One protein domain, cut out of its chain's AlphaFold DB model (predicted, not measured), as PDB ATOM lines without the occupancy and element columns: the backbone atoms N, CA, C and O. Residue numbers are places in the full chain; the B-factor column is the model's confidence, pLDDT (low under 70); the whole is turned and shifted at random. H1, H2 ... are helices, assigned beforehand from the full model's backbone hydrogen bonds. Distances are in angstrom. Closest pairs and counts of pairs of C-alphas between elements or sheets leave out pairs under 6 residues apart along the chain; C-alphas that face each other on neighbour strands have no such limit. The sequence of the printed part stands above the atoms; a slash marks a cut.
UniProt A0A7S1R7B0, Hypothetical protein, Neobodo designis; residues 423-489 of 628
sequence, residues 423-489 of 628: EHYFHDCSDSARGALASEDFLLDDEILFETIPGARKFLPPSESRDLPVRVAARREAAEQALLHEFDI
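This is residues 423 to 489 of the 628 residues of the protein "Hypothetical protein" of Neobodo designis (UniProt A0A7S1R7B0). One long helix, H6, makes one side of the domain, and five short helices joined by brief turns wrap partway round it in an arc, with H3 and H5 packing on it and H4 between those two in the arc, set farther out. H1 sits at the outlying end of the arc, close to the last residue of H6, and residues 460 to 467 lead from H5 to the start of H6. The printed part has 67 residues with six named helices, H1 to H6 in order along the chain, and no named strand; the class is all helix. It is compact, with a radius of gyration of the C-alphas of 11.5 A, and spans 34 by 25 by 20 A.

Find C-alpha 423 at (-0.074, -41.928, -39.718), where H1 begins; it takes residues 423 to 428. Next come H2, residues 431 to 438 and 11.3 A from first to last C-alpha, and H3, residues 440 to 444. H4 then takes residues 446 to 452 over 9.9 A, and H5 the four residues 456 to 459. Look for C-alpha 468 at (3.185, -18.939, -47.549); from there H6 runs 24.2 A to C-alpha 484 at (1.529, -36.868, -31.324).

Start at H1, which only just touches H2, and only at the corner, with 3 pairs of C-alphas within 8 A; the closest are Phe 426 and Arg 434, 5.8 A apart. H2 is close to H6 but not clearly touching, its nearest C-alphas being Leu 437 and Arg 476 at 6.3 A, and the two run opposite ways at a shallow tilt of 24 degrees. H3 touches H6, which meets it with residues 472 to 476 alone; the closest C-alphas, Leu 443 and Arg 475, are 6.3 A apart. H4 and H6 are near each other, with 5 pairs of C-alphas within 10 A. H5 touches H6 with 15 pairs of C-alphas within 8 A, the closest being Ala 456 and Ala 479 at 4.4 A. H1 and H5 are apart. In H1, H2, H3, H4 and H6 every O i to N i+4 pair is within hydrogen-bond range; H5 is too short for such a pair, but its one O i to N i+3 pair is within range.

The C-alphas farthest apart are those of Asp 467 and Ile 489, 34.6 A. The printed part has no cut and no long link. Its mean pLDDT is 93.8, and no printed residue of this model is under 70.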
ATOM      1  N   GLU A 423       0.785 -40.972 -39.010       90.69
ATOM      2  CA  GLU A 423      -0.074 -41.928 -39.718       90.69
ATOM      3  C   GLU A 423      -0.776 -42.917 -38.779       90.69
ATOM      4  O   GLU A 423      -1.910 -43.316 -39.043       90.69
ATOM      5  N   HIS A 424      -0.148 -43.277 -37.654       89.62
ATOM      6  CA  HIS A 424      -0.791 -44.104 -36.629       89.62
ATOM      7  C   HIS A 424      -1.901 -43.329 -35.912       89.62
ATOM      8  O   HIS A 424      -2.965 -43.883 -35.648       89.62
ATOM      9  N   TYR A 425      -1.671 -42.045 -35.625       92.19
ATOM     10  CA  TYR A 425      -2.675 -41.179 -35.014       92.19
ATOM     11  C   TYR A 425      -3.895 -41.023 -35.930       92.19
ATOM     12  O   TYR A 425      -5.024 -41.253 -35.503       92.19
ATOM     13  N   PHE A 426      -3.678 -40.725 -37.212       89.56
ATOM     14  CA  PHE A 426      -4.772 -40.582 -38.170       89.56
ATOM     15  C   PHE A 426      -5.569 -41.866 -38.383       89.56
ATOM     16  O   PHE A 426      -6.770 -41.812 -38.621       89.56
ATOM     17  N   HIS A 427      -4.902 -43.018 -38.335       85.00
ATOM     18  CA  HIS A 427      -5.563 -44.306 -38.511       85.00
ATOM     19  C   HIS A 427      -6.365 -44.727 -37.272       85.00
ATOM     20  O   HIS A 427      -7.441 -45.295 -37.414       85.00
ATOM     21  N   ASP A 428      -5.855 -44.484 -36.062       84.69
ATOM     22  CA  ASP A 428      -6.452 -45.059 -34.852       84.69
ATOM     23  C   ASP A 428      -7.225 -44.048 -33.988       84.69
ATOM     24  O   ASP A 428      -8.102 -44.447 -33.215       84.69
ATOM     25  N   CYS A 429      -6.896 -42.758 -34.070       88.19
ATOM     26  CA  CYS A 429      -7.418 -41.720 -33.173       88.19
ATOM     27  C   CYS A 429      -8.387 -40.771 -33.872       88.19
ATOM     28  O   CYS A 429      -9.463 -40.528 -33.335       88.19
ATOM     29  N   SER A 430      -8.023 -40.244 -35.045       89.69
ATOM     30  CA  SER A 430      -8.857 -39.267 -35.751       89.69
ATOM     31  C   SER A 430      -8.542 -39.196 -37.247       89.69
ATOM     32  O   SER A 430      -7.502 -38.680 -37.665       89.69
ATOM     33  N   ASP A 431      -9.473 -39.674 -38.070       85.06
ATOM     34  CA  ASP A 431      -9.427 -39.519 -39.525       85.06
ATOM     35  C   ASP A 431      -9.804 -38.095 -39.965       85.06
ATOM     36  O   ASP A 431      -9.276 -37.592 -40.964       85.06
ATOM     37  N   SER A 432     -10.649 -37.411 -39.185       89.75
ATOM     38  CA  SER A 432     -11.001 -35.999 -39.372       89.75
ATOM     39  C   SER A 432      -9.770 -35.085 -39.290       89.75
ATOM     40  O   SER A 432      -9.612 -34.200 -40.137       89.75
ATOM     41  N   ALA A 433      -8.840 -35.346 -38.364       91.62
ATOM     42  CA  ALA A 433      -7.593 -34.593 -38.225       91.62
ATOM     43  C   ALA A 433      -6.718 -34.652 -39.487       91.62
ATOM     44  O   ALA A 433      -6.130 -33.640 -39.872       91.62
ATOM     45  N   ARG A 434      -6.675 -35.799 -40.187       90.94
ATOM     46  CA  ARG A 434      -5.946 -35.925 -41.464       90.94
ATOM     47  C   ARG A 434      -6.505 -34.955 -42.507       90.94
ATOM     48  O   ARG A 434      -5.747 -34.268 -43.190       90.94
ATOM     49  N   GLY A 435      -7.834 -34.895 -42.617       90.31
ATOM     50  CA  GLY A 435      -8.526 -33.988 -43.532       90.31
ATOM     51  C   GLY A 435      -8.337 -32.516 -43.159       90.31
ATOM     52  O   GLY A 435      -8.031 -31.702 -44.028       90.31
ATOM     53  N   ALA A 436      -8.457 -32.186 -41.869       93.38
ATOM     54  CA  ALA A 436      -8.263 -30.829 -41.363       93.38
ATOM     55  C   ALA A 436      -6.850 -30.318 -41.663       93.38
ATOM     56  O   ALA A 436      -6.685 -29.256 -42.260       93.38
ATOM     57  N   LEU A 437      -5.827 -31.118 -41.352       95.50
ATOM     58  CA  LEU A 437      -4.446 -30.734 -41.609       95.50
ATOM     59  C   LEU A 437      -4.160 -30.608 -43.101       95.50
ATOM     60  O   LEU A 437      -3.345 -29.778 -43.481       95.50
ATOM     61  N   ALA A 438      -4.811 -31.363 -43.990       93.75
ATOM     62  CA  ALA A 438      -4.655 -31.191 -45.438       93.75
ATOM     63  C   ALA A 438      -5.128 -29.813 -45.959       93.75
ATOM     64  O   ALA A 438      -4.662 -29.390 -47.015       93.75
ATOM     65  N   SER A 439      -5.988 -29.099 -45.226       96.69
ATOM     66  CA  SER A 439      -6.531 -27.793 -45.617       96.69
ATOM     67  C   SER A 439      -5.601 -26.630 -45.249       96.69
ATOM     68  O   SER A 439      -5.278 -26.423 -44.080       96.69
ATOM     69  N   GLU A 440      -5.204 -25.821 -46.237       96.25
ATOM     70  CA  GLU A 440      -4.441 -24.589 -45.983       96.25
ATOM     71  C   GLU A 440      -5.260 -23.561 -45.195       96.25
ATOM     72  O   GLU A 440      -4.717 -22.926 -44.295       96.25
ATOM     73  N   ASP A 441      -6.563 -23.441 -45.471       96.81
ATOM     74  CA  ASP A 441      -7.447 -22.501 -44.771       96.81
ATOM     75  C   ASP A 441      -7.525 -22.825 -43.273       96.81
ATOM     76  O   ASP A 441      -7.436 -21.926 -42.443       96.81
ATOM     77  N   PHE A 442      -7.598 -24.116 -42.923       97.06
ATOM     78  CA  PHE A 442      -7.570 -24.563 -41.527       97.06
ATOM     79  C   PHE A 442      -6.247 -24.200 -40.842       97.06
ATOM     80  O   PHE A 442      -6.244 -23.691 -39.728       97.06
ATOM     81  N   LEU A 443      -5.113 -24.439 -41.508       96.81
ATOM     82  CA  LEU A 443      -3.786 -24.169 -40.942       96.81
ATOM     83  C   LEU A 443      -3.495 -22.669 -40.787       96.81
ATOM     84  O   LEU A 443      -2.685 -22.273 -39.947       96.81
ATOM     85  N   LEU A 444      -4.092 -21.825 -41.626       95.75
ATOM     86  CA  LEU A 444      -3.860 -20.381 -41.633       95.75
ATOM     87  C   LEU A 444      -4.821 -19.604 -40.728       95.75
ATOM     88  O   LEU A 444      -4.534 -18.445 -40.422       95.75
ATOM     89  N   ASP A 445      -5.912 -20.227 -40.290       96.44
ATOM     90  CA  ASP A 445      -6.845 -19.659 -39.323       96.44
ATOM     91  C   ASP A 445      -6.380 -19.955 -37.890       96.44
ATOM     92  O   ASP A 445      -6.476 -21.077 -37.392       96.44
ATOM     93  N   ASP A 446      -5.844 -18.934 -37.221       93.69
ATOM     94  CA  ASP A 446      -5.347 -19.049 -35.848       93.69
ATOM     95  C   ASP A 446      -6.452 -19.445 -34.854       93.69
ATOM     96  O   ASP A 446      -6.177 -20.186 -33.911       93.69
ATOM     97  N   GLU A 447      -7.681 -18.947 -35.024       92.88
ATOM     98  CA  GLU A 447      -8.770 -19.240 -34.088       92.88
ATOM     99  C   GLU A 447      -9.159 -20.713 -34.206       92.88
ATOM    100  O   GLU A 447      -9.140 -21.439 -33.211       92.88
ATOM    101  N   ILE A 448      -9.385 -21.186 -35.434       94.50
ATOM    102  CA  ILE A 448      -9.798 -22.570 -35.685       94.50
ATOM    103  C   ILE A 448      -8.677 -23.558 -35.333       94.50
ATOM    104  O   ILE A 448      -8.935 -24.567 -34.666       94.50
ATOM    105  N   LEU A 449      -7.431 -23.286 -35.745       95.38
ATOM    106  CA  LEU A 449      -6.305 -24.190 -35.502       95.38
ATOM    107  C   LEU A 449      -6.044 -24.374 -34.006       95.38
ATOM    108  O   LEU A 449      -5.890 -25.506 -33.553       95.38
ATOM    109  N   PHE A 450      -5.980 -23.285 -33.234       95.12
ATOM    110  CA  PHE A 450      -5.641 -23.371 -31.811       95.12
ATOM    111  C   PHE A 450      -6.834 -23.727 -30.918       95.12
ATOM    112  O   PHE A 450      -6.616 -24.150 -29.787       95.12
ATOM    113  N   GLU A 451      -8.072 -23.595 -31.391       94.12
ATOM    114  CA  GLU A 451      -9.232 -24.176 -30.707       94.12
ATOM    115  C   GLU A 451      -9.290 -25.696 -30.919       94.12
ATOM    116  O   GLU A 451      -9.498 -26.443 -29.965       94.12
ATOM    117  N   THR A 452      -9.029 -26.160 -32.146       92.56
ATOM    118  CA  THR A 452      -9.077 -27.590 -32.496       92.56
ATOM    119  C   THR A 452      -7.850 -28.353 -31.992       92.56
ATOM    120  O   THR A 452      -7.969 -29.474 -31.510       92.56
ATOM    121  N   ILE A 453      -6.657 -27.754 -32.095       94.94
ATOM    122  CA  ILE A 453      -5.373 -28.343 -31.685       94.94
ATOM    123  C   ILE A 453      -4.622 -27.330 -30.802       94.94
ATOM    124  O   ILE A 453      -3.649 -26.702 -31.238       94.94
ATOM    125  N   PRO A 454      -5.027 -27.165 -29.527       91.62
ATOM    126  CA  PRO A 454      -4.449 -26.157 -28.633       91.62
ATOM    127  C   PRO A 454      -2.930 -26.267 -28.464       91.62
ATOM    128  O   PRO A 454      -2.231 -25.260 -28.321       91.62
ATOM    129  N   GLY A 455      -2.395 -27.492 -28.529       93.06
ATOM    130  CA  GLY A 455      -0.965 -27.762 -28.407       93.06
ATOM    131  C   GLY A 455      -0.114 -27.220 -29.560       93.06
ATOM    132  O   GLY A 455       1.079 -26.998 -29.354       93.06
ATOM    133  N   ALA A 456      -0.692 -26.949 -30.740       95.50
ATOM    134  CA  ALA A 456       0.065 -26.566 -31.940       95.50
ATOM    135  C   ALA A 456       0.932 -25.323 -31.703       95.50
ATOM    136  O   ALA A 456       2.083 -25.262 -32.133       95.50
ATOM    137  N   ARG A 457       0.431 -24.361 -30.917       94.00
ATOM    138  CA  ARG A 457       1.151 -23.123 -30.587       94.00
ATOM    139  C   ARG A 457       2.504 -23.368 -29.910       94.00
ATOM    140  O   ARG A 457       3.420 -22.575 -30.101       94.00
ATOM    141  N   LYS A 458       2.646 -24.454 -29.139       94.69
ATOM    142  CA  LYS A 458       3.893 -24.822 -28.443       94.69
ATOM    143  C   LYS A 458       5.007 -25.226 -29.412       94.69
ATOM    144  O   LYS A 458       6.176 -25.043 -29.090       94.69
ATOM    145  N   PHE A 459       4.642 -25.785 -30.563       95.44
ATOM    146  CA  PHE A 459       5.576 -26.354 -31.534       95.44
ATOM    147  C   PHE A 459       5.855 -25.422 -32.715       95.44
ATOM    148  O   PHE A 459       6.664 -25.749 -33.581       95.44
ATOM    149  N   LEU A 460       5.220 -24.247 -32.754       94.62
ATOM    150  CA  LEU A 460       5.503 -23.252 -33.778       94.62
ATOM    151  C   LEU A 460       6.891 -22.626 -33.596       94.62
ATOM    152  O   LEU A 460       7.341 -22.409 -32.466       94.62
ATOM    153  N   PRO A 461       7.565 -22.271 -34.704       89.38
ATOM    154  CA  PRO A 461       8.815 -21.537 -34.630       89.38
ATOM    155  C   PRO A 461       8.598 -20.150 -33.990       89.38
ATOM    156  O   PRO A 461       7.535 -19.552 -34.168       89.38
ATOM    157  N   PRO A 462       9.614 -19.570 -33.316       87.62
ATOM    158  CA  PRO A 462       9.502 -18.254 -32.671       87.62
ATOM    159  C   PRO A 462       9.102 -17.113 -33.615       87.62
ATOM    160  O   PRO A 462       8.535 -16.110 -33.188       87.62
ATOM    161  N   SER A 463       9.430 -17.253 -34.899       89.06
ATOM    162  CA  SER A 463       9.018 -16.343 -35.959       89.06
ATOM    163  C   SER A 463       8.588 -17.142 -37.177       89.06
ATOM    164  O   SER A 463       9.350 -17.974 -37.672       89.06
ATOM    165  N   GLU A 464       7.398 -16.855 -37.688       91.19
ATOM    166  CA  GLU A 464       6.879 -17.508 -38.883       91.19
ATOM    167  C   GLU A 464       7.449 -16.895 -40.168       91.19
ATOM    168  O   GLU A 464       7.721 -15.692 -40.257       91.19
ATOM    169  N   SER A 465       7.609 -17.732 -41.194       91.81
ATOM    170  CA  SER A 465       8.014 -17.273 -42.519       91.81
ATOM    171  C   SER A 465       6.923 -16.407 -43.158       91.81
ATOM    172  O   SER A 465       5.731 -16.669 -43.012       91.81
ATOM    173  N   ARG A 466       7.336 -15.391 -43.926       92.00
ATOM    174  CA  ARG A 466       6.427 -14.645 -44.818       92.00
ATOM    175  C   ARG A 466       6.123 -15.402 -46.112       92.00
ATOM    176  O   ARG A 466       5.190 -15.033 -46.817       92.00
ATOM    177  N   ASP A 467       6.921 -16.420 -46.425       96.12
ATOM    178  CA  ASP A 467       6.665 -17.345 -47.524       96.12
ATOM    179  C   ASP A 467       5.528 -18.296 -47.123       96.12
ATOM    180  O   ASP A 467       5.630 -19.006 -46.118       96.12
ATOM    181  N   LEU A 468       4.432 -18.258 -47.885       94.50
ATOM    182  CA  LEU A 468       3.185 -18.939 -47.549       94.50
ATOM    183  C   LEU A 468       3.340 -20.474 -47.505       94.50
ATOM    184  O   LEU A 468       3.039 -21.030 -46.448       94.50
ATOM    185  N   PRO A 469       3.847 -21.160 -48.553       96.12
ATOM    186  CA  PRO A 469       4.169 -22.588 -48.496       96.12
ATOM    187  C   PRO A 469       5.006 -22.999 -47.279       96.12
ATOM    188  O   PRO A 469       4.691 -23.984 -46.614       96.12
ATOM    189  N   VAL A 470       6.048 -22.226 -46.950       96.12
ATOM    190  CA  VAL A 470       6.924 -22.525 -45.803       96.12
ATOM    191  C   VAL A 470       6.165 -22.382 -44.486       96.12
ATOM    192  O   VAL A 470       6.301 -23.217 -43.594       96.12
ATOM    193  N   ARG A 471       5.342 -21.337 -44.363       95.06
ATOM    194  CA  ARG A 471       4.502 -21.117 -43.186       95.06
ATOM    195  C   ARG A 471       3.489 -22.245 -42.995       95.06
ATOM    196  O   ARG A 471       3.387 -22.777 -41.896       95.06
ATOM    197  N   VAL A 472       2.779 -22.635 -44.055       96.75
ATOM    198  CA  VAL A 472       1.801 -23.737 -44.029       96.75
ATOM    199  C   VAL A 472       2.472 -25.047 -43.614       96.75
ATOM    200  O   VAL A 472       1.946 -25.747 -42.751       96.75
ATOM    201  N   ALA A 473       3.644 -25.363 -44.173       96.50
ATOM    202  CA  ALA A 473       4.395 -26.561 -43.808       96.50
ATOM    203  C   ALA A 473       4.804 -26.565 -42.324       96.50
ATOM    204  O   ALA A 473       4.568 -27.552 -41.634       96.50
ATOM    205  N   ALA A 474       5.332 -25.448 -41.810       96.38
ATOM    206  CA  ALA A 474       5.720 -25.331 -40.403       96.38
ATOM    207  C   ALA A 474       4.521 -25.437 -39.445       96.38
ATOM    208  O   ALA A 474       4.620 -26.054 -38.388       96.38
ATOM    209  N   ARG A 475       3.370 -24.856 -39.810       97.12
ATOM    210  CA  ARG A 475       2.139 -24.965 -39.012       97.12
ATOM    211  C   ARG A 475       1.568 -26.377 -39.014       97.12
ATOM    212  O   ARG A 475       1.131 -26.846 -37.967       97.12
ATOM    213  N   ARG A 476       1.604 -27.055 -40.164       97.50
ATOM    214  CA  ARG A 476       1.240 -28.469 -40.281       97.50
ATOM    215  C   ARG A 476       2.112 -29.318 -39.367       97.50
ATOM    216  O   ARG A 476       1.573 -30.029 -38.534       97.50
ATOM    217  N   GLU A 477       3.432 -29.182 -39.466       97.06
ATOM    218  CA  GLU A 477       4.378 -29.909 -38.613       97.06
ATOM    219  C   GLU A 477       4.113 -29.635 -37.125       97.06
ATOM    220  O   GLU A 477       4.008 -30.568 -36.336       97.06
ATOM    221  N   ALA A 478       3.909 -28.373 -36.736       97.50
ATOM    222  CA  ALA A 478       3.593 -28.017 -35.355       97.50
ATOM    223  C   ALA A 478       2.284 -28.654 -34.850       97.50
ATOM    224  O   ALA A 478       2.208 -29.085 -33.698       97.50
ATOM    225  N   ALA A 479       1.259 -28.728 -35.699       97.94
ATOM    226  CA  ALA A 479      -0.002 -29.376 -35.367       97.94
ATOM    227  C   ALA A 479       0.134 -30.906 -35.288       97.94
ATOM    228  O   ALA A 479      -0.388 -31.511 -34.356       97.94
ATOM    229  N   GLU A 480       0.886 -31.530 -36.199       97.50
ATOM    230  CA  GLU A 480       1.196 -32.965 -36.143       97.50
ATOM    231  C   GLU A 480       1.962 -33.323 -34.861       97.50
ATOM    232  O   GLU A 480       1.600 -34.276 -34.173       97.50
ATOM    233  N   GLN A 481       2.968 -32.525 -34.486       97.19
ATOM    234  CA  GLN A 481       3.697 -32.692 -33.224       97.19
ATOM    235  C   GLN A 481       2.778 -32.528 -32.010       97.19
ATOM    236  O   GLN A 481       2.871 -33.292 -31.053       97.19
ATOM    237  N   ALA A 482       1.856 -31.566 -32.047       97.25
ATOM    238  CA  ALA A 482       0.899 -31.376 -30.965       97.25
ATOM    239  C   ALA A 482      -0.025 -32.580 -30.765       97.25
ATOM    240  O   ALA A 482      -0.220 -32.975 -29.620       97.25
ATOM    241  N   LEU A 483      -0.539 -33.172 -31.846       96.06
ATOM    242  CA  LEU A 483      -1.371 -34.381 -31.788       96.06
ATOM    243  C   LEU A 483      -0.571 -35.597 -31.302       96.06
ATOM    244  O   LEU A 483      -1.037 -36.365 -30.468       96.06
ATOM    245  N   LEU A 484       0.671 -35.763 -31.768       95.19
ATOM    246  CA  LEU A 484       1.529 -36.868 -31.324       95.19
ATOM    247  C   LEU A 484       1.844 -36.823 -29.824       95.19
ATOM    248  O   LEU A 484       2.000 -37.878 -29.212       95.19
ATOM    249  N   HIS A 485       1.915 -35.620 -29.252       94.94
ATOM    250  CA  HIS A 485       2.314 -35.382 -27.866       94.94
ATOM    251  C   HIS A 485       1.155 -34.992 -26.935       94.94
ATOM    252  O   HIS A 485       1.389 -34.629 -25.778       94.94
ATOM    253  N   GLU A 486      -0.099 -35.047 -27.393       94.25
ATOM    254  CA  GLU A 486      -1.244 -34.582 -26.594       94.25
ATOM    255  C   GLU A 486      -1.523 -35.463 -25.364       94.25
ATOM    256  O   GLU A 486      -2.052 -34.978 -24.364       94.25
ATOM    257  N   PHE A 487      -1.123 -36.740 -25.418       95.94
ATOM    258  CA  PHE A 487      -1.338 -37.725 -24.352       95.94
ATOM    259  C   PHE A 487      -0.083 -38.014 -23.515       95.94
ATOM    260  O   PHE A 487      -0.113 -38.910 -22.671       95.94
ATOM    261  N   ASP A 488       1.032 -37.313 -23.747       96.31
ATOM    262  CA  ASP A 488       2.338 -37.654 -23.160       96.31
ATOM    263  C   ASP A 488       2.280 -37.807 -21.638       96.31
ATOM    264  O   ASP A 488       2.812 -38.767 -21.086       96.31
ATOM    265  N   ILE A 489       1.601 -36.885 -20.949       97.38
ATOM    266  CA  ILE A 489       1.518 -36.881 -19.483       97.38
ATOM    267  C   ILE A 489       0.859 -38.176 -18.976       97.38
ATOM    268  O   ILE A 489       1.375 -38.824 -18.063       97.38
TER     269      ILE A 489